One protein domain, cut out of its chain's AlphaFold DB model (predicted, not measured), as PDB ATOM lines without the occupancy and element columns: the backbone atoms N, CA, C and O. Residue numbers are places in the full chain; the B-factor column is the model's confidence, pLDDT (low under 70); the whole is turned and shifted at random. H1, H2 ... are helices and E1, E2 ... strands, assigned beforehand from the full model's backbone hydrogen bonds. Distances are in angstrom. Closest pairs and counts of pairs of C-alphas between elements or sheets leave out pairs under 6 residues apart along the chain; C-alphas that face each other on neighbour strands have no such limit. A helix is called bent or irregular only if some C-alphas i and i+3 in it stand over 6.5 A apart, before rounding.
ATOM      1  N   ILE A   9      27.299 170.021 -23.965       83.12
ATOM      2  CA  ILE A   9      27.620 171.322 -24.567       83.12
ATOM      3  C   ILE A   9      26.439 172.288 -24.420       83.12
ATOM      4  O   ILE A   9      26.639 173.441 -24.052       83.12
ATOM      5  N   ASP A  10      25.211 171.812 -24.644       80.81
ATOM      6  CA  ASP A  10      24.003 172.636 -24.511       80.81
ATOM      7  C   ASP A  10      23.861 173.139 -23.058       80.81
ATOM      8  O   ASP A  10      23.584 174.316 -22.828       80.81
ATOM      9  N   TRP A  11      24.123 172.270 -22.073       83.69
ATOM     10  CA  TRP A  11      24.141 172.644 -20.655       83.69
ATOM     11  C   TRP A  11      25.238 173.657 -20.329       83.69
ATOM     12  O   TRP A  11      24.966 174.642 -19.646       83.69
ATOM     13  N   ALA A  12      26.456 173.452 -20.833       88.19
ATOM     14  CA  ALA A  12      27.559 174.385 -20.621       88.19
ATOM     15  C   ALA A  12      27.233 175.780 -21.178       88.19
ATOM     16  O   ALA A  12      27.422 176.777 -20.483       88.19
ATOM     17  N   VAL A  13      26.666 175.850 -22.389       87.25
ATOM     18  CA  VAL A  13      26.221 177.111 -23.001       87.25
ATOM     19  C   VAL A  13      25.165 177.793 -22.133       87.25
ATOM     20  O   VAL A  13      25.296 178.983 -21.856       87.25
ATOM     21  N   MET A  14      24.156 177.059 -21.649       86.19
ATOM     22  CA  MET A  14      23.129 177.625 -20.765       86.19
ATOM     23  C   MET A  14      23.710 178.155 -19.454       86.19
ATOM     24  O   MET A  14      23.353 179.252 -19.034       86.19
ATOM     25  N   VAL A  15      24.619 177.411 -18.819       91.06
ATOM     26  CA  VAL A  15      25.262 177.826 -17.563       91.06
ATOM     27  C   VAL A  15      26.075 179.103 -17.766       91.06
ATOM     28  O   VAL A  15      25.940 180.035 -16.974       91.06
ATOM     29  N   ILE A  16      26.860 179.185 -18.845       91.06
ATOM     30  CA  ILE A  16      27.608 180.401 -19.202       91.06
ATOM     31  C   ILE A  16      26.642 181.576 -19.396       91.06
ATOM     32  O   ILE A  16      26.872 182.662 -18.868       91.06
ATOM     33  N   PHE A  17      25.531 181.357 -20.098       89.31
ATOM     34  CA  PHE A  17      24.534 182.394 -20.357       89.31
ATOM     35  C   PHE A  17      23.881 182.915 -19.070       89.31
ATOM     36  O   PHE A  17      23.788 184.124 -18.855       89.31
ATOM     37  N   ILE A  18      23.479 182.003 -18.183       91.69
ATOM     38  CA  ILE A  18      22.903 182.331 -16.875       91.69
ATOM     39  C   ILE A  18      23.922 183.088 -16.017       91.69
ATOM     40  O   ILE A  18      23.566 184.085 -15.392       91.69
ATOM     41  N   ALA A  19      25.193 182.677 -16.026       94.12
ATOM     42  CA  ALA A  19      26.253 183.370 -15.298       94.12
ATOM     43  C   ALA A  19      26.446 184.816 -15.789       94.12
ATOM     44  O   ALA A  19      26.586 185.724 -14.970       94.12
ATOM     45  N   ILE A  20      26.384 185.054 -17.106       93.12
ATOM     46  CA  ILE A  20      26.457 186.401 -17.696       93.12
ATOM     47  C   ILE A  20      25.254 187.255 -17.261       93.12
ATOM     48  O   ILE A  20      25.441 188.407 -16.865       93.12
ATOM     49  N   ILE A  21      24.034 186.696 -17.277       92.94
ATOM     50  CA  ILE A  21      22.816 187.379 -16.803       92.94
ATOM     51  C   ILE A  21      22.966 187.783 -15.331       92.94
ATOM     52  O   ILE A  21      22.783 188.952 -14.990       92.94
ATOM     53  N   ILE A  22      23.329 186.834 -14.462       93.25
ATOM     54  CA  ILE A  22      23.482 187.081 -13.022       93.25
ATOM     55  C   ILE A  22      24.568 188.129 -12.775       93.25
ATOM     56  O   ILE A  22      24.329 189.093 -12.047       93.25
ATOM     57  N   GLY A  23      25.734 187.985 -13.413       92.44
ATOM     58  CA  GLY A  23      26.844 188.927 -13.280       92.44
ATOM     59  C   GLY A  23      26.442 190.352 -13.663       92.44
ATOM     60  O   GLY A  23      26.684 191.288 -12.900       92.44
ATOM     61  N   ARG A  24      25.733 190.523 -14.785       92.56
ATOM     62  CA  ARG A  24      25.206 191.830 -15.196       92.56
ATOM     63  C   ARG A  24      24.208 192.401 -14.190       92.56
ATOM     64  O   ARG A  24      24.308 193.579 -13.852       92.56
ATOM     65  N   CYS A  25      23.270 191.590 -13.698       91.25
ATOM     66  CA  CYS A  25      22.293 192.018 -12.695       91.25
ATOM     67  C   CYS A  25      22.970 192.471 -11.393       91.25
ATOM     68  O   CYS A  25      22.593 193.499 -10.839       91.25
ATOM     69  N   VAL A  26      24.013 191.766 -10.942       91.81
ATOM     70  CA  VAL A  26      24.818 192.165  -9.776       91.81
ATOM     71  C   VAL A  26      25.525 193.498 -10.025       91.81
ATOM     72  O   VAL A  26      25.494 194.382  -9.169       91.81
ATOM     73  N   VAL A  27      26.123 193.698 -11.205       90.38
ATOM     74  CA  VAL A  27      26.759 194.981 -11.548       90.38
ATOM     75  C   VAL A  27      25.746 196.126 -11.555       90.38
ATOM     76  O   VAL A  27      26.048 197.198 -11.028       90.38
ATOM     77  N   LEU A  28      24.552 195.901 -12.110       88.19
ATOM     78  CA  LEU A  28      23.464 196.879 -12.109       88.19
ATOM     79  C   LEU A  28      22.963 197.195 -10.695       88.19
ATOM     80  O   LEU A  28      22.694 198.354 -10.410       88.19
ATOM     81  N   ALA A  29      22.855 196.199  -9.816       87.69
ATOM     82  CA  ALA A  29      22.310 196.386  -8.474       87.69
ATOM     83  C   ALA A  29      23.303 197.031  -7.490       87.69
ATOM     84  O   ALA A  29      22.894 197.848  -6.671       87.69
ATOM     85  N   PHE A  30      24.593 196.676  -7.558       88.19
ATOM     86  CA  PHE A  30      25.550 197.001  -6.488       88.19
ATOM     87  C   PHE A  30      26.675 197.958  -6.886       88.19
ATOM     88  O   PHE A  30      27.191 198.674  -6.032       88.19
ATOM     89  N   PHE A  31      27.092 197.974  -8.154       82.38
ATOM     90  CA  PHE A  31      28.286 198.722  -8.570       82.38
ATOM     91  C   PHE A  31      27.970 199.923  -9.458       82.38
ATOM     92  O   PHE A  31      28.733 200.885  -9.462       82.38
ATOM     93  N   PHE A  32      26.896 199.842 -10.249       79.81
ATOM     94  CA  PHE A  32      26.433 200.864 -11.194       79.81
ATOM     95  C   PHE A  32      27.551 201.492 -12.052       79.81
ATOM     96  O   PHE A  32      27.516 202.673 -12.381       79.81
ATOM     97  N   LYS A  33      28.571 200.704 -12.436       85.56
ATOM     98  CA  LYS A  33      29.690 201.170 -13.271       85.56
ATOM     99  C   LYS A  33      29.338 201.024 -14.759       85.56
ATOM    100  O   LYS A  33      29.308 199.891 -15.249       85.56
ATOM    101  N   PRO A  34      29.133 202.123 -15.516       85.38
ATOM    102  CA  PRO A  34      28.637 202.055 -16.894       85.38
ATOM    103  C   PRO A  34      29.518 201.227 -17.834       85.38
ATOM    104  O   PRO A  34      28.984 200.484 -18.658       85.38
ATOM    105  N   MET A  35      30.843 201.318 -17.658       87.75
ATOM    106  CA  MET A  35      31.845 200.587 -18.439       87.75
ATOM    107  C   MET A  35      31.777 199.071 -18.209       87.75
ATOM    108  O   MET A  35      31.862 198.308 -19.165       87.75
ATOM    109  N   LEU A  36      31.563 198.625 -16.963       89.38
ATOM    110  CA  LEU A  36      31.404 197.199 -16.665       89.38
ATOM    111  C   LEU A  36      30.116 196.659 -17.288       89.38
ATOM    112  O   LEU A  36      30.140 195.609 -17.912       89.38
ATOM    113  N   ILE A  37      29.007 197.394 -17.185       90.00
ATOM    114  CA  ILE A  37      27.735 196.973 -17.794       90.00
ATOM    115  C   ILE A  37      27.881 196.866 -19.320       90.00
ATOM    116  O   ILE A  37      27.431 195.887 -19.907       90.00
ATOM    117  N   PHE A  38      28.560 197.830 -19.955       89.56
ATOM    118  CA  PHE A  38      28.859 197.764 -21.389       89.56
ATOM    119  C   PHE A  38      29.694 196.528 -21.746       89.56
ATOM    120  O   PHE A  38      29.415 195.871 -22.742       89.56
ATOM    121  N   PHE A  39      30.685 196.178 -20.923       91.31
ATOM    122  CA  PHE A  39      31.497 194.981 -21.132       91.31
ATOM    123  C   PHE A  39      30.661 193.692 -21.077       91.31
ATOM    124  O   PHE A  39      30.823 192.831 -21.941       91.31
ATOM    125  N   TYR A  40      29.718 193.580 -20.133       92.44
ATOM    126  CA  TYR A  40      28.758 192.468 -20.108       92.44
ATOM    127  C   TYR A  40      27.891 192.438 -21.373       92.44
ATOM    128  O   TYR A  40      27.784 191.388 -22.005       92.44
ATOM    129  N   ASP A  41      27.334 193.585 -21.784       92.69
ATOM    130  CA  ASP A  41      26.521 193.705 -23.007       92.69
ATOM    131  C   ASP A  41      27.303 193.297 -24.261       92.69
ATOM    132  O   ASP A  41      26.770 192.608 -25.131       92.69
ATOM    133  N   PHE A  42      28.585 193.651 -24.326       92.50
ATOM    134  CA  PHE A  42      29.471 193.256 -25.412       92.50
ATOM    135  C   PHE A  42      29.771 191.752 -25.409       92.50
ATOM    136  O   PHE A  42      29.640 191.112 -26.450       92.50
ATOM    137  N   ILE A  43      30.128 191.166 -24.256       93.44
ATOM    138  CA  ILE A  43      30.357 189.715 -24.133       93.44
ATOM    139  C   ILE A  43      29.108 188.942 -24.546       93.44
ATOM    140  O   ILE A  43      29.199 187.973 -25.300       93.44
ATOM    141  N   PHE A  44      27.942 189.379 -24.074       92.88
ATOM    142  CA  PHE A  44      26.663 188.775 -24.411       92.88
ATOM    143  C   PHE A  44      26.397 188.825 -25.918       92.88
ATOM    144  O   PHE A  44      26.098 187.794 -26.527       92.88
ATOM    145  N   ALA A  45      26.567 189.997 -26.535       92.69
ATOM    146  CA  ALA A  45      26.378 190.165 -27.971       92.69
ATOM    147  C   ALA A  45      27.352 189.303 -28.789       92.69
ATOM    148  O   ALA A  45      26.939 188.645 -29.743       92.69
ATOM    149  N   PHE A  46      28.622 189.250 -28.382       91.56
ATOM    150  CA  PHE A  46      29.637 188.422 -29.027       91.56
ATOM    151  C   PHE A  46      29.303 186.929 -28.931       91.56
ATOM    152  O   PHE A  46      29.292 186.242 -29.951       91.56
ATOM    153  N   LEU A  47      28.956 186.438 -27.737       91.44
ATOM    154  CA  LEU A  47      28.591 185.037 -27.517       91.44
ATOM    155  C   LEU A  47      27.386 184.627 -28.369       91.44
ATOM    156  O   LEU A  47      27.411 183.583 -29.020       91.44
ATOM    157  N   ILE A  48      26.339 185.456 -28.393       91.50
ATOM    158  CA  ILE A  48      25.160 185.206 -29.223       91.50
ATOM    159  C   ILE A  48      25.533 185.165 -30.698       91.50
ATOM    160  O   ILE A  48      25.094 184.259 -31.400       91.50
ATOM    161  N   LEU A  49      26.339 186.120 -31.164       90.06
ATOM    162  CA  LEU A  49      26.775 186.147 -32.551       90.06
ATOM    163  C   LEU A  49      27.531 184.860 -32.901       90.06
ATOM    164  O   LEU A  49      27.217 184.238 -33.908       90.06
ATOM    165  N   THR A  50      28.461 184.403 -32.057       88.69
ATOM    166  CA  THR A  50      29.191 183.147 -32.286       88.69
ATOM    167  C   THR A  50      28.257 181.940 -32.362       88.69
ATOM    168  O   THR A  50      28.355 181.154 -33.303       88.69
ATOM    169  N   LEU A  51      27.323 181.799 -31.418       88.25
ATOM    170  CA  LEU A  51      26.382 180.673 -31.399       88.25
ATOM    171  C   LEU A  51      25.465 180.685 -32.625       88.25
ATOM    172  O   LEU A  51      25.264 179.655 -33.266       88.25
ATOM    173  N   MET A  52      24.954 181.860 -32.980       86.19
ATOM    174  CA  MET A  52      24.032 182.040 -34.097       86.19
ATOM    175  C   MET A  52      24.722 181.902 -35.455       86.19
ATOM    176  O   MET A  52      24.059 181.586 -36.432       86.19
ATOM    177  N   MET A  53      26.041 182.090 -35.536       84.88
ATOM    178  CA  MET A  53      26.806 181.886 -36.772       84.88
ATOM    179  C   MET A  53      27.291 180.445 -36.977       84.88
ATOM    180  O   MET A  53      27.948 180.172 -37.976       84.88
ATOM    181  N   SER A  54      26.962 179.523 -36.071       85.06
ATOM    182  CA  SER A  54      27.344 178.107 -36.156       85.06
ATOM    183  C   SER A  54      26.143 177.204 -36.446       85.06
ATOM    184  O   SER A  54      24.988 177.631 -36.347       85.06
ATOM    185  N   SER A  55      26.387 175.915 -36.698       82.94
ATOM    186  CA  SER A  55      25.330 174.891 -36.758       82.94
ATOM    187  C   SER A  55      24.505 174.779 -35.468       82.94
ATOM    188  O   SER A  55      23.399 174.227 -35.489       82.94
ATOM    189  N   TYR A  56      24.966 175.363 -34.352       83.00
ATOM    190  CA  TYR A  56      24.182 175.499 -33.122       83.00
ATOM    191  C   TYR A  56      22.856 176.240 -33.353       83.00
ATOM    192  O   TYR A  56      21.868 175.962 -32.672       83.00
ATOM    193  N   LEU A  57      22.790 177.101 -34.374       84.25
ATOM    194  CA  LEU A  57      21.572 177.777 -34.813       84.25
ATOM    195  C   LEU A  57      20.423 176.799 -35.134       84.25
ATOM    196  O   LEU A  57      19.252 177.130 -34.961       84.25
ATOM    197  N   TYR A  58      20.716 175.554 -35.522       83.50
ATOM    198  CA  TYR A  58      19.675 174.557 -35.783       83.50
ATOM    199  C   TYR A  58      18.875 174.200 -34.523       83.50
ATOM    200  O   TYR A  58      17.718 173.796 -34.616       83.50
ATOM    201  N   LYS A  59      19.442 174.367 -33.319       84.44
ATOM    202  CA  LYS A  59      18.760 174.059 -32.050       84.44
ATOM    203  C   LYS A  59      17.488 174.883 -31.851       84.44
ATOM    204  O   LYS A  59      16.569 174.417 -31.182       84.44
ATOM    205  N   TYR A  60      17.398 176.054 -32.477       82.94
ATOM    206  CA  TYR A  60      16.224 176.923 -32.430       82.94
ATOM    207  C   TYR A  60      15.034 176.408 -33.253       82.94
ATOM    208  O   TYR A  60      13.928 176.920 -33.100       82.94
ATOM    209  N   SER A  61      15.217 175.358 -34.063       84.44
ATOM    210  CA  SER A  61      14.099 174.598 -34.646       84.44
ATOM    211  C   SER A  61      13.273 173.870 -33.574       84.44
ATOM    212  O   SER A  61      12.074 173.647 -33.747       84.44
ATOM    213  N   ASN A  62      13.884 173.540 -32.426       86.31
ATOM    214  CA  ASN A  62      13.184 172.960 -31.289       86.31
ATOM    215  C   ASN A  62      12.424 174.048 -30.516       86.31
ATOM    216  O   ASN A  62      13.030 174.939 -29.921       86.31
ATOM    217  N   MET A  63      11.097 173.926 -30.463       85.81
ATOM    218  CA  MET A  63      10.225 174.915 -29.822       85.81
ATOM    219  C   MET A  63      10.562 175.154 -28.342       85.81
ATOM    220  O   MET A  63      10.574 176.297 -27.896       85.81
ATOM    221  N   SER A  64      10.861 174.101 -27.573       86.44
ATOM    222  CA  SER A  64      11.172 174.232 -26.142       86.44
ATOM    223  C   SER A  64      12.482 174.984 -25.913       86.44
ATOM    224  O   SER A  64      12.538 175.874 -25.067       86.44
ATOM    225  N   PHE A  65      13.520 174.659 -26.689       86.88
ATOM    226  CA  PHE A  65      14.797 175.366 -26.632       86.88
ATOM    227  C   PHE A  65      14.646 176.825 -27.080       86.88
ATOM    228  O   PHE A  65      15.130 177.727 -26.401       86.88
ATOM    229  N   SER A  66      13.924 177.055 -28.180       90.00
ATOM    230  CA  SER A  66      13.655 178.389 -28.717       90.00
ATOM    231  C   SER A  66      12.914 179.275 -27.707       90.00
ATOM    232  O   SER A  66      13.355 180.388 -27.424       90.00
ATOM    233  N   LEU A  67      11.853 178.759 -27.076       90.69
ATOM    234  CA  LEU A  67      11.089 179.489 -26.062       90.69
ATOM    235  C   LEU A  67      11.934 179.814 -24.825       90.69
ATOM    236  O   LEU A  67      11.917 180.941 -24.337       90.69
ATOM    237  N   MET A  68      12.694 178.843 -24.320       90.25
ATOM    238  CA  MET A  68      13.575 179.066 -23.176       90.25
ATOM    239  C   MET A  68      14.650 180.112 -23.499       90.25
ATOM    240  O   MET A  68      14.908 180.999 -22.688       90.25
ATOM    241  N   TRP A  69      15.241 180.061 -24.695       90.00
ATOM    242  CA  TRP A  69      16.216 181.059 -25.126       90.00
ATOM    243  C   TRP A  69      15.605 182.455 -25.265       90.00
ATOM    244  O   TRP A  69      16.201 183.440 -24.834       90.00
ATOM    245  N   PHE A  70      14.399 182.548 -25.822       93.00
ATOM    246  CA  PHE A  70      13.649 183.797 -25.915       93.00
ATOM    247  C   PHE A  70      13.449 184.441 -24.537       93.00
ATOM    248  O   PHE A  70      13.729 185.627 -24.365       93.00
ATOM    249  N   LEU A  71      13.051 183.648 -23.537       93.19
ATOM    250  CA  LEU A  71      12.903 184.117 -22.158       93.19
ATOM    251  C   LEU A  71      14.232 184.614 -21.578       93.19
ATOM    252  O   LEU A  71      14.261 185.677 -20.962       93.19
ATOM    253  N   LEU A  72      15.338 183.902 -21.813       91.44
ATOM    254  CA  LEU A  72      16.668 184.337 -21.371       91.44
ATOM    255  C   LEU A  72      17.085 185.668 -22.016       91.44
ATOM    256  O   LEU A  72      17.591 186.547 -21.319       91.44
ATOM    257  N   CYS A  73      16.826 185.855 -23.314       93.19
ATOM    258  CA  CYS A  73      17.072 187.128 -23.997       93.19
ATOM    259  C   CYS A  73      16.237 188.273 -23.406       93.19
ATOM    260  O   CYS A  73      16.763 189.368 -23.219       93.19
ATOM    261  N   ILE A  74      14.962 188.033 -23.077       93.62
ATOM    262  CA  ILE A  74      14.101 189.037 -22.431       93.62
ATOM    263  C   ILE A  74      14.643 189.405 -21.049       93.62
ATOM    264  O   ILE A  74      14.811 190.587 -20.751       93.62
ATOM    265  N   ILE A  75      14.949 188.405 -20.217       93.62
ATOM    266  CA  ILE A  75      15.474 188.617 -18.861       93.62
ATOM    267  C   ILE A  75      16.783 189.412 -18.906       93.62
ATOM    268  O   ILE A  75      17.000 190.271 -18.056       93.62
ATOM    269  N   TYR A  76      17.642 189.169 -19.901       93.19
ATOM    270  CA  TYR A  76      18.871 189.938 -20.078       93.19
ATOM    271  C   TYR A  76      18.614 191.385 -20.530       93.19
ATOM    272  O   TYR A  76      19.276 192.304 -20.046       93.19
ATOM    273  N   ALA A  77      17.669 191.598 -21.449       92.50
ATOM    274  CA  ALA A  77      17.439 192.894 -22.084       92.50
ATOM    275  C   ALA A  77      16.679 193.901 -21.203       92.50
ATOM    276  O   ALA A  77      16.967 195.097 -21.257       92.50
ATOM    277  N   LEU A  78      15.726 193.434 -20.386       89.12
ATOM    278  CA  LEU A  78      14.864 194.309 -19.579       89.12
ATOM    279  C   LEU A  78      15.638 195.178 -18.567       89.12
ATOM    280  O   LEU A  78      15.370 196.381 -18.490       89.12
ATOM    281  N   PRO A  79      16.613 194.650 -17.799       85.44
ATOM    282  CA  PRO A  79      17.339 195.457 -16.831       85.44
ATOM    283  C   PRO A  79      18.216 196.506 -17.527       85.44
ATOM    284  O   PRO A  79      19.065 196.187 -18.362       85.44
ATOM    285  N   GLY A  80      18.034 197.775 -17.163       79.19
ATOM    286  CA  GLY A  80      18.856 198.891 -17.638       79.19
ATOM    287  C   GLY A  80      18.537 199.410 -19.046       79.19
ATOM    288  O   GLY A  80      19.171 200.382 -19.447       79.19
ATOM    289  N   ASN A  81      17.584 198.800 -19.769       84.75
ATOM    290  CA  ASN A  81      17.048 199.259 -21.062       84.75
ATOM    291  C   ASN A  81      18.119 199.753 -22.061       84.75
ATOM    292  O   ASN A  81      18.051 200.866 -22.584       84.75
ATOM    293  N   ARG A  82      19.153 198.938 -22.290       88.50
ATOM    294  CA  ARG A  82      20.283 199.293 -23.160       88.50
ATOM    295  C   ARG A  82      20.125 198.672 -24.545       88.50
ATOM    296  O   ARG A  82      19.992 197.452 -24.608       88.50
ATOM    297  N   PRO A  83      20.213 199.446 -25.644       92.56
ATOM    298  CA  PRO A  83      20.103 198.925 -27.007       92.56
ATOM    299  C   PRO A  83      20.925 197.662 -27.293       92.56
ATOM    300  O   PRO A  83      20.414 196.729 -27.908       92.56
ATOM    301  N   LEU A  84      22.175 197.589 -26.817       92.81
ATOM    302  CA  LEU A  84      23.036 196.422 -27.047       92.81
ATOM    303  C   LEU A  84      22.547 195.158 -26.320       92.81
ATOM    304  O   LEU A  84      22.727 194.055 -26.830       92.81
ATOM    305  N   ALA A  85      21.851 195.299 -25.190       93.19
ATOM    306  CA  ALA A  85      21.269 194.167 -24.473       93.19
ATOM    307  C   ALA A  85      20.098 193.519 -25.239       93.19
ATOM    308  O   ALA A  85      19.839 192.327 -25.076       93.19
ATOM    309  N   PHE A  86      19.438 194.263 -26.136       94.94
ATOM    310  CA  PHE A  86      18.390 193.737 -27.018       94.94
ATOM    311  C   PHE A  86      18.931 192.974 -28.232       94.94
ATOM    312  O   PHE A  86      18.146 192.334 -28.933       94.94
ATOM    313  N   PHE A  87      20.247 192.987 -28.478       95.38
ATOM    314  CA  PHE A  87      20.855 192.335 -29.641       95.38
ATOM    315  C   PHE A  87      20.419 190.869 -29.785       95.38
ATOM    316  O   PHE A  87      19.984 190.450 -30.857       95.38
ATOM    317  N   GLY A  88      20.451 190.105 -28.688       93.50
ATOM    318  CA  GLY A  88      20.048 188.699 -28.701       93.50
ATOM    319  C   GLY A  88      18.581 188.470 -29.040       93.50
ATOM    320  O   GLY A  88      18.252 187.505 -29.727       93.50
ATOM    321  N   LEU A  89      17.703 189.371 -28.600       95.00
ATOM    322  CA  LEU A  89      16.276 189.315 -28.904       95.00
ATOM    323  C   LEU A  89      16.013 189.632 -30.380       95.00
ATOM    324  O   LEU A  89      15.280 188.908 -31.051       95.00
ATOM    325  N   LEU A  90      16.645 190.684 -30.902       96.19
ATOM    326  CA  LEU A  90      16.513 191.079 -32.303       96.19
ATOM    327  C   LEU A  90      17.056 190.000 -33.244       96.19
ATOM    328  O   LEU A  90      16.413 189.674 -34.241       96.19
ATOM    329  N   LEU A  91      18.195 189.393 -32.903       94.94
ATOM    330  CA  LEU A  91      18.774 188.315 -33.698       94.94
ATOM    331  C   LEU A  91      17.921 187.038 -33.646       94.94
ATOM    332  O   LEU A  91      17.741 186.380 -34.669       94.94
ATOM    333  N   PHE A  92      17.330 186.727 -32.489       94.69
ATOM    334  CA  PHE A  92      16.358 185.643 -32.350       94.69
ATOM    335  C   PHE A  92      15.143 185.846 -33.269       94.69
ATOM    336  O   PHE A  92      14.731 184.913 -33.963       94.69
ATOM    337  N   ILE A  93      14.584 187.060 -33.303       95.50
ATOM    338  CA  ILE A  93      13.458 187.404 -34.184       95.50
ATOM    339  C   ILE A  93      13.879 187.277 -35.653       95.50
ATOM    340  O   ILE A  93      13.185 186.626 -36.434       95.50
ATOM    341  N   ALA A  94      15.035 187.839 -36.022       95.44
ATOM    342  CA  ALA A  94      15.563 187.765 -37.381       95.44
ATOM    343  C   ALA A  94      15.734 186.314 -37.853       95.44
ATOM    344  O   ALA A  94      15.307 185.971 -38.955       95.44
ATOM    345  N   TYR A  95      16.280 185.441 -37.001       95.19
ATOM    346  CA  TYR A  95      16.399 184.016 -37.302       95.19
ATOM    347  C   TYR A  95      15.037 183.378 -37.596       95.19
ATOM    348  O   TYR A  95      14.883 182.701 -38.610       95.19
ATOM    349  N   HIS A  96      14.027 183.616 -36.752       95.12
ATOM    350  CA  HIS A  96      12.704 183.021 -36.945       95.12
ATOM    351  C   HIS A  96      12.018 183.531 -38.214       95.12
ATOM    352  O   HIS A  96      11.381 182.744 -38.911       95.12
ATOM    353  N   ILE A  97      12.196 184.807 -38.570       96.06
ATOM    354  CA  ILE A  97      11.699 185.358 -39.838       96.06
ATOM    355  C   ILE A  97      12.346 184.634 -41.026       96.06
ATOM    356  O   ILE A  97      11.644 184.207 -41.945       96.06
ATOM    357  N   ILE A  98      13.668 184.456 -41.001       95.25
ATOM    358  CA  ILE A  98      14.419 183.781 -42.069       95.25
ATOM    359  C   ILE A  98      14.018 182.310 -42.170       95.25
ATOM    360  O   ILE A  98      13.711 181.842 -43.266       95.25
ATOM    361  N   ARG A  99      13.944 181.603 -41.039       93.88
ATOM    362  CA  ARG A  99      13.513 180.203 -40.966       93.88
ATOM    363  C   ARG A  99      12.106 180.018 -41.531       93.88
ATOM    364  O   ARG A  99      11.908 179.188 -42.412       93.88
ATOM    365  N   LEU A 100      11.134 180.814 -41.080       95.38
ATOM    366  CA  LEU A 100       9.753 180.738 -41.574       95.38
ATOM    367  C   LEU A 100       9.673 181.050 -43.074       95.38
ATOM    368  O   LEU A 100       8.944 180.384 -43.808       95.38
ATOM    369  N   SER A 101      10.457 182.024 -43.542       96.75
ATOM    370  CA  SER A 101      10.544 182.371 -44.964       96.75
ATOM    371  C   SER A 101      11.155 181.245 -45.803       96.75
ATOM    372  O   SER A 101      10.708 181.010 -46.925       96.75
ATOM    373  N   TYR A 102      12.157 180.541 -45.273       96.31
ATOM    374  CA  TYR A 102      12.780 179.387 -45.920       96.31
ATOM    375  C   TYR A 102      11.794 178.219 -46.036       96.31
ATOM    376  O   TYR A 102      11.545 177.739 -47.142       96.31
ATOM    377  N   ILE A 103      11.152 177.840 -44.924       95.00
ATOM    378  CA  ILE A 103      10.157 176.755 -44.879       95.00
ATOM    379  C   ILE A 103       9.021 177.030 -45.864       95.00
ATOM    380  O   ILE A 103       8.652 176.162 -46.649       95.00
ATOM    381  N   ARG A 104       8.495 178.261 -45.880       96.56
ATOM    382  CA  ARG A 104       7.408 178.642 -46.791       96.56
ATOM    383  C   ARG A 104       7.805 178.551 -48.266       96.56
ATOM    384  O   ARG A 104       6.945 178.289 -49.100       96.56
ATOM    385  N   ARG A 105       9.074 178.803 -48.595       96.81
ATOM    386  CA  ARG A 105       9.564 178.826 -49.978       96.81
ATOM    387  C   ARG A 105       9.960 177.446 -50.499       96.81
ATOM    388  O   ARG A 105       9.723 177.172 -51.669       96.81
ATOM    389  N   PHE A 106      10.572 176.614 -49.659       95.19
ATOM    390  CA  PHE A 106      11.190 175.353 -50.085       95.19
ATOM    391  C   PHE A 106      10.523 174.103 -49.502       95.19
ATOM    392  O   PHE A 106      10.880 172.999 -49.892       95.19
ATOM    393  N   GLY A 107       9.562 174.255 -48.585       93.25
ATOM    394  CA  GLY A 107       8.823 173.133 -48.001       93.25
ATOM    395  C   GLY A 107       9.650 172.229 -47.081       93.25
ATOM    396  O   GLY A 107       9.201 171.136 -46.760       93.25
ATOM    397  N   GLN A 108      10.838 172.670 -46.661       91.56
ATOM    398  CA  GLN A 108      11.770 171.907 -45.826       91.56
ATOM    399  C   GLN A 108      12.413 172.799 -44.756       91.56
ATOM    400  O   GLN A 108      12.398 174.030 -44.873       91.56
ATOM    401  N   GLU A 109      12.973 172.192 -43.708       92.25
ATOM    402  CA  GLU A 109      13.597 172.921 -42.598       92.25
ATOM    403  C   GLU A 109      14.919 173.572 -43.019       92.25
ATOM    404  O   GLU A 109      15.639 173.023 -43.848       92.25
ATOM    405  N   PHE A 110      15.270 174.720 -42.439       92.88
ATOM    406  CA  PHE A 110      16.556 175.374 -42.700       92.88
ATOM    407  C   PHE A 110      17.691 174.670 -41.935       92.88
ATOM    408  O   PHE A 110      17.628 174.554 -40.707       92.88
ATOM    409  N   ILE A 111      18.747 174.232 -42.635       91.81
ATOM    410  CA  ILE A 111      19.914 173.583 -42.017       91.81
ATOM    411  C   ILE A 111      21.110 174.538 -42.084       91.81
ATOM    412  O   ILE A 111      21.734 174.653 -43.138       91.81
ATOM    413  N   PRO A 112      21.467 175.209 -40.978       90.06
ATOM    414  CA  PRO A 112      22.586 176.135 -40.971       90.06
ATOM    415  C   PRO A 112      23.909 175.388 -41.197       90.06
ATOM    416  O   PRO A 112      24.227 174.468 -40.437       90.06
ATOM    417  N   PRO A 113      24.680 175.771 -42.227       92.00
ATOM    418  CA  PRO A 113      25.984 175.189 -42.498       92.00
ATOM    419  C   PRO A 113      27.041 175.711 -41.513       92.00
ATOM    420  O   PRO A 113      26.860 176.752 -40.877       92.00
ATOM    421  N   GLU A 114      28.186 175.033 -41.434       88.25
ATOM    422  CA  GLU A 114      29.269 175.443 -40.535       88.25
ATOM    423  C   GLU A 114      30.222 176.430 -41.237       88.25
ATOM    424  O   GLU A 114      30.674 176.158 -42.357       88.25
ATOM    425  N   PRO A 115      30.565 177.579 -40.629       85.31
ATOM    426  CA  PRO A 115      31.530 178.503 -41.211       85.31
ATOM    427  C   PRO A 115      32.959 177.937 -41.148       85.31
ATOM    428  O   PRO A 115      33.418 177.454 -40.117       85.31
ATOM    429  N   SER A 116      33.714 178.046 -42.243       83.19
ATOM    430  CA  SER A 116      35.123 177.637 -42.317       83.19
ATOM    431  C   SER A 116      35.923 178.574 -43.211       83.19
ATOM    432  O   SER A 116      35.777 178.524 -44.429       83.19
ATOM    433  N   LYS A 117      36.863 179.338 -42.641       80.25
ATOM    434  CA  LYS A 117      37.721 180.316 -43.347       80.25
ATOM    435  C   LYS A 117      36.938 181.159 -44.369       80.25
ATOM    436  O   LYS A 117      36.376 182.175 -43.992       80.25
ATOM    437  N   ASN A 118      36.863 180.714 -45.627       77.19
ATOM    438  CA  ASN A 118      36.213 181.431 -46.731       77.19
ATOM    439  C   ASN A 118      35.020 180.675 -47.352       77.19
ATOM    440  O   ASN A 118      34.553 181.040 -48.430       77.19
ATOM    441  N   ARG A 119      34.544 179.594 -46.727       84.56
ATOM    442  CA  ARG A 119      33.440 178.771 -47.236       84.56
ATOM    443  C   ARG A 119      32.553 178.239 -46.117       84.56
ATOM    444  O   ARG A 119      32.966 178.155 -44.967       84.56
ATOM    445  N   PHE A 120      31.348 177.840 -46.491       86.56
ATOM    446  CA  PHE A 120      30.458 177.071 -45.634       86.56
ATOM    447  C   PHE A 120      30.688 175.581 -45.888       86.56
ATOM    448  O   PHE A 120      30.804 175.167 -47.043       86.56
ATOM    449  N   ILE A 121      30.828 174.800 -44.820       88.75
ATOM    450  CA  ILE A 121      30.955 173.344 -44.889       88.75
ATOM    451  C   ILE A 121      29.553 172.745 -44.754       88.75
ATOM    452  O   ILE A 121      28.826 173.143 -43.836       88.75
ATOM    453  N   PRO A 122      29.178 171.795 -45.630       87.62
ATOM    454  CA  PRO A 122      27.913 171.100 -45.506       87.62
ATOM    455  C   PRO A 122      27.783 170.382 -44.162       87.62
ATOM    456  O   PRO A 122      28.718 169.721 -43.709       87.62
ATOM    457  N   VAL A 123      26.615 170.492 -43.534       88.88
ATOM    458  CA  VAL A 123      26.280 169.779 -42.300       88.88
ATOM    459  C   VAL A 123      25.168 168.786 -42.599       88.88
ATOM    460  O   VAL A 123      24.102 169.171 -43.082       88.88
ATOM    461  N   TYR A 124      25.412 167.506 -42.307       86.88
ATOM    462  CA  TYR A 124      24.384 166.475 -42.397       86.88
ATOM    463  C   TYR A 124      23.446 166.563 -41.197       86.88
ATOM    464  O   TYR A 124      23.877 166.485 -40.040       86.88
ATOM    465  N   ASN A 125      22.152 166.689 -41.469       84.88
ATOM    466  CA  ASN A 125      21.131 166.671 -40.442       84.88
ATOM    467  C   ASN A 125      20.406 165.324 -40.427       84.88
ATOM    468  O   ASN A 125      19.781 164.923 -41.404       84.88
ATOM    469  N   ILE A 126      20.460 164.649 -39.280       83.62
ATOM    470  CA  ILE A 126      19.834 163.335 -39.082       83.62
ATOM    471  C   ILE A 126      18.300 163.431 -39.106       83.62
ATOM    472  O   ILE A 126      17.641 162.496 -39.553       83.62
ATOM    473  N   ASP A 127      17.738 164.541 -38.618       80.31
ATOM    474  CA  ASP A 127      16.293 164.736 -38.483       80.31
ATOM    475  C   ASP A 127      15.640 164.985 -39.860       80.31
ATOM    476  O   ASP A 127      14.585 164.424 -40.145       80.31
ATOM    477  N   GLU A 128      16.311 165.733 -40.741       84.12
ATOM    478  CA  GLU A 128      15.865 166.003 -42.124       84.12
ATOM    479  C   GLU A 128      16.397 164.994 -43.160       84.12
ATOM    480  O   GLU A 128      16.043 165.064 -44.334       84.12
ATOM    481  N   GLN A 129      17.283 164.079 -42.751       89.62
ATOM    482  CA  GLN A 129      17.973 163.112 -43.619       89.62
ATOM    483  C   GLN A 129      18.660 163.731 -44.851       89.62
ATOM    484  O   GLN A 129      18.826 163.074 -45.879       89.62
ATOM    485  N   ARG A 130      19.096 164.991 -44.748       91.19
ATOM    486  CA  ARG A 130      19.730 165.737 -45.842       91.19
ATOM    487  C   ARG A 130      20.920 166.555 -45.353       91.19
ATOM    488  O   ARG A 130      21.023 166.898 -44.174       91.19
ATOM    489  N   GLU A 131      21.790 166.912 -46.288       91.25
ATOM    490  CA  GLU A 131      22.861 167.885 -46.067       91.25
ATOM    491  C   GLU A 131      22.371 169.308 -46.339       91.25
ATOM    492  O   GLU A 131      21.448 169.532 -47.133       91.25
ATOM    493  N   SER A 132      23.000 170.284 -45.682       91.81
ATOM    494  CA  SER A 132      22.831 171.692 -46.040       91.81
ATOM    495  C   SER A 132      23.310 171.941 -47.473       91.81
ATOM    496  O   SER A 132      24.404 171.513 -47.847       91.81
ATOM    497  N   ASN A 133      22.520 172.669 -48.255       92.75
ATOM    498  CA  ASN A 133      22.763 172.917 -49.675       92.75
ATOM    499  C   ASN A 133      23.106 174.395 -49.963       92.75
ATOM    500  O   ASN A 133      23.286 175.216 -49.061       92.75
ATOM    501  N   GLU A 134      23.191 174.768 -51.242       92.88
ATOM    502  CA  GLU A 134      23.475 176.154 -51.644       92.88
ATOM    503  C   GLU A 134      22.411 177.162 -51.183       92.88
ATOM    504  O   GLU A 134      22.736 178.317 -50.897       92.88
ATOM    505  N   GLN A 135      21.150 176.740 -51.066       94.81
ATOM    506  CA  GLN A 135      20.067 177.596 -50.578       94.81
ATOM    507  C   GLN A 135      20.217 177.851 -49.075       94.81
ATOM    508  O   GLN A 135      20.041 178.988 -48.636       94.81
ATOM    509  N   ASP A 136      20.596 176.831 -48.300       94.12
ATOM    510  CA  ASP A 136      20.934 176.996 -46.885       94.12
ATOM    511  C   ASP A 136      22.122 177.965 -46.722       94.12
ATOM    512  O   ASP A 136      22.069 178.900 -45.921       94.12
ATOM    513  N   ASN A 137      23.161 177.834 -47.556       93.06
ATOM    514  CA  ASN A 137      24.300 178.761 -47.561       93.06
ATOM    515  C   ASN A 137      23.870 180.210 -47.841       93.06
ATOM    516  O   ASN A 137      24.356 181.143 -47.196       93.06
ATOM    517  N   LEU A 138      22.964 180.416 -48.801       94.38
ATOM    518  CA  LEU A 138      22.439 181.741 -49.125       94.38
ATOM    519  C   LEU A 138      21.672 182.345 -47.943       94.38
ATOM    520  O   LEU A 138      21.920 183.493 -47.578       94.38
ATOM    521  N   TYR A 139      20.773 181.580 -47.323       95.38
ATOM    522  CA  TYR A 139      19.981 182.056 -46.186       95.38
ATOM    523  C   TYR A 139      20.841 182.305 -44.948       95.38
ATOM    524  O   TYR A 139      20.612 183.285 -44.238       95.38
ATOM    525  N   MET A 140      21.887 181.503 -44.743       94.00
ATOM    526  CA  MET A 140      22.875 181.749 -43.700       94.00
ATOM    527  C   MET A 140      23.612 183.074 -43.927       94.00
ATOM    528  O   MET A 140      23.723 183.873 -43.005       94.00
ATOM    529  N   ARG A 141      24.037 183.375 -45.164       93.00
ATOM    530  CA  ARG A 141      24.657 184.675 -45.497       93.00
ATOM    531  C   ARG A 141      23.710 185.844 -45.251       93.00
ATOM    532  O   ARG A 141      24.136 186.856 -44.701       93.00
ATOM    533  N   ILE A 142      22.443 185.714 -45.650       95.06
ATOM    534  CA  ILE A 142      21.417 186.735 -45.386       95.06
ATOM    535  C   ILE A 142      21.301 186.964 -43.879       95.06
ATOM    536  O   ILE A 142      21.361 188.105 -43.430       95.06
ATOM    537  N   PHE A 143      21.216 185.891 -43.092       95.19
ATOM    538  CA  PHE A 143      21.149 185.981 -41.638       95.19
ATOM    539  C   PHE A 143      22.387 186.647 -41.028       95.19
ATOM    540  O   PHE A 143      22.247 187.504 -40.156       95.19
ATOM    541  N   THR A 144      23.587 186.329 -41.519       92.44
ATOM    542  CA  THR A 144      24.833 186.984 -41.103       92.44
ATOM    543  C   THR A 144      24.797 188.487 -41.355       92.44
ATOM    544  O   THR A 144      25.087 189.265 -40.446       92.44
ATOM    545  N   TRP A 145      24.390 188.913 -42.553       94.12
ATOM    546  CA  TRP A 145      24.255 190.334 -42.873       94.12
ATOM    547  C   TRP A 145      23.204 191.025 -42.006       94.12
ATOM    548  O   TRP A 145      23.470 192.104 -41.478       94.12
ATOM    549  N   CYS A 146      22.051 190.389 -41.782       95.31
ATOM    550  CA  CYS A 146      21.046 190.889 -40.846       95.31
ATOM    551  C   CYS A 146      21.631 191.061 -39.438       95.31
ATOM    552  O   CYS A 146      21.449 192.112 -38.828       95.31
ATOM    553  N   GLY A 147      22.378 190.074 -38.937       94.19
ATOM    554  CA  GLY A 147      23.012 190.142 -37.622       94.19
ATOM    555  C   GLY A 147      24.036 191.270 -37.501       94.19
ATOM    556  O   GLY A 147      24.032 191.982 -36.499       94.19
ATOM    557  N   LEU A 148      24.855 191.493 -38.532       93.62
ATOM    558  CA  LEU A 148      25.794 192.618 -38.571       93.62
ATOM    559  C   LEU A 148      25.073 193.971 -38.553       93.62
ATOM    560  O   LEU A 148      25.459 194.853 -37.789       93.62
ATOM    561  N   ILE A 149      24.006 194.128 -39.340       95.38
ATOM    562  CA  ILE A 149      23.207 195.363 -39.370       95.38
ATOM    563  C   ILE A 149      22.582 195.634 -37.996       95.38
ATOM    564  O   ILE A 149      22.675 196.753 -37.492       95.38
ATOM    565  N   ILE A 150      21.994 194.610 -37.366       96.19
ATOM    566  CA  ILE A 150      21.405 194.719 -36.024       96.19
ATOM    567  C   ILE A 150      22.478 195.120 -35.004       96.19
ATOM    568  O   ILE A 150      22.244 196.020 -34.199       96.19
ATOM    569  N   LEU A 151      23.665 194.505 -35.052       94.31
ATOM    570  CA  LEU A 151      24.765 194.828 -34.141       94.31
ATOM    571  C   LEU A 151      25.207 196.288 -34.286       94.31
ATOM    572  O   LEU A 151      25.313 196.998 -33.286       94.31
ATOM    573  N   ILE A 152      25.428 196.744 -35.524       94.06
ATOM    574  CA  ILE A 152      25.828 198.126 -35.816       94.06
ATOM    575  C   ILE A 152      24.763 199.100 -35.307       94.06
ATOM    576  O   ILE A 152      25.106 200.070 -34.632       94.06
ATOM    577  N   ALA A 153      23.480 198.825 -35.562       94.88
ATOM    578  CA  ALA A 153      22.379 199.654 -35.081       94.88
ATOM    579  C   ALA A 153      22.349 199.728 -33.544       94.88
ATOM    580  O   ALA A 153      22.288 200.819 -32.981       94.88
ATOM    581  N   CYS A 154      22.469 198.588 -32.857       94.12
ATOM    582  CA  CYS A 154      22.532 198.527 -31.398       94.12
ATOM    583  C   CYS A 154      23.697 199.352 -30.828       94.12
ATOM    584  O   CYS A 154      23.498 200.122 -29.888       94.12
ATOM    585  N   VAL A 155      24.902 199.216 -31.391       92.00
ATOM    586  CA  VAL A 155      26.098 199.948 -30.938       92.00
ATOM    587  C   VAL A 155      25.972 201.447 -31.215       92.00
ATOM    588  O   VAL A 155      26.286 202.259 -30.345       92.00
ATOM    589  N   PHE A 156      25.480 201.827 -32.393       92.31
ATOM    590  CA  PHE A 156      25.314 203.226 -32.779       92.31
ATOM    591  C   PHE A 156      24.294 203.945 -31.887       92.31
ATOM    592  O   PHE A 156      24.590 205.003 -31.332       92.31
ATOM    593  N   VAL A 157      23.119 203.338 -31.679       91.06
ATOM    594  CA  VAL A 157      22.075 203.894 -30.805       91.06
ATOM    595  C   VAL A 157      22.565 203.967 -29.357       91.06
ATOM    596  O   VAL A 157      22.357 204.981 -28.694       91.06
ATOM    597  N   GLN A 158      23.277 202.944 -28.874       86.81
ATOM    598  CA  GLN A 158      23.894 202.974 -27.546       86.81
ATOM    599  C   GLN A 158      24.856 204.162 -27.402       86.81
ATOM    600  O   GLN A 158      24.781 204.877 -26.406       86.81
ATOM    601  N   GLY A 159      25.723 204.386 -28.396       82.88
ATOM    602  CA  GLY A 159      26.686 205.487 -28.404       82.88
ATOM    603  C   GLY A 159      26.030 206.868 -28.368       82.88
ATOM    604  O   GLY A 159      26.545 207.760 -27.698       82.88
ATOM    605  N   HIS A 160      24.882 207.030 -29.030       81.81
ATOM    606  CA  HIS A 160      24.088 208.260 -28.982       81.81
ATOM    607  C   HIS A 160      23.434 208.514 -27.622       81.81
ATOM    608  O   HIS A 160      23.349 209.663 -27.214       81.81
ATOM    609  N   ILE A 161      22.995 207.467 -26.916       75.38
ATOM    610  CA  ILE A 161      22.377 207.597 -25.584       75.38
ATOM    611  C   ILE A 161      23.426 207.911 -24.503       75.38
ATOM    612  O   ILE A 161      23.101 208.503 -23.480       75.38
ATOM    613  N   THR A 162      24.677 207.487 -24.697       69.94
ATOM    614  CA  THR A 162      25.758 207.663 -23.708       69.94
ATOM    615  C   THR A 162      26.570 208.954 -23.857       69.94
ATOM    616  O   THR A 162      27.495 209.150 -23.071       69.94
ATOM    617  N   ARG A 163      26.282 209.783 -24.867       57.69
ATOM    618  CA  ARG A 163      26.870 211.121 -25.043       57.69
ATOM    619  C   ARG A 163      25.980 212.169 -24.397       57.69
ATOM    620  O   ARG A 163      26.559 213.094 -23.795       57.69
TER     621      ARG A 163
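This is residues 9 to 163 of the 163 residues of an uncharacterized protein of Mucilaginibacter sp. NFR10 (UniProt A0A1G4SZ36). Five helices, H1, H2, H4, H5 and H6, run side by side in an elongated up-and-down bundle, each against the one before it in the chain. H1, H2, H5 and H4 form a four-sided group with H6 packed on H5, while short H3 crosses one end, and the small strand hairpin E1 E2 and the link of residues 122 to 133 lie at that end too. The printed part has 155 residues, with six named helices and two named strands in the order H1 H2 H3 H4 H5 E1 E2 H6; the class is mostly helix, and the two-stranded sheet is antiparallel. It is compact, with a radius of gyration of the C-alphas of 16.5 A, and spans 51 by 31 by 29 A.

E1, residues 114 to 116, and E2, residues 119 to 121, form an antiparallel hairpin, with N 116 and O 119 within hydrogen-bond range at 2.8 A and N 114 and O 121 at 3.1 A. H6, residues 134 to 161, comes closest to E2 at the C-alphas of Asn 137 and Phe 120, 6.7 A. H6 touches H5, residues 83 to 106, closest at the C-alphas of Cys 154 and Leu 84, 4.9 A, at a shallow tilt of 23 degrees, opposite ways. H5 and H4, residues 63 to 77, touch as a helical hairpin, closest at the C-alphas of Ala 85 and Ala 77, 4.7 A, with residues 85 to 92 of H5 alone. H2, residues 34 to 52, touches H5 with its residues 41 to 48 alone, closest at the C-alphas of Asp 41 and Ala 85, 5.5 A, the same way at 16 degrees. H1, residues 9 to 31, and H2 touch as a helical hairpin, closest at the C-alphas of Arg 24 and Tyr 40, 6.1 A. H1 and H4 only just touch, with 3 pairs of C-alphas within 8 A, closest at Ile 21 and Tyr 76, 5.7 A. H3, residues 55 to 61, and H4 only just touch, with 3 pairs, and only at the corner, closest at the C-alphas of Tyr 60 and Ser 66, 4.7 A, about perpendicular at 77 degrees. H1 and H6 are apart. Every O i to N i+4 pair is within hydrogen-bond range in H1, H2, H4 and H6, against 17 of 20 in H5 and 0 of 3 in H3, where 4 of 4 O i to N i+3 pairs are.

H1 is 31.7 A long from C-alpha 9 at (27.620, 171.322, -24.567), H2 26.8 A, H3 11.4 A and H4 20.9 A. H5, 34.2 A, is irregular, with C-alphas 85 and 88 7.0 A apart, and has a kink of 30 degrees near residue 90. E1 is 6.5 A and E2 6.4 A. H6, 40.9 A, ends at C-alpha 161 (22.377, 207.597, -25.584).

The two C-alphas farthest apart, of Gln 129 and Arg 163, are 52.2 A apart. The printed part has no cut, and the link from E2 to H6 is long, with 12 residues. Its mean pLDDT is 89.9, and residues 162 to 163 are under 70.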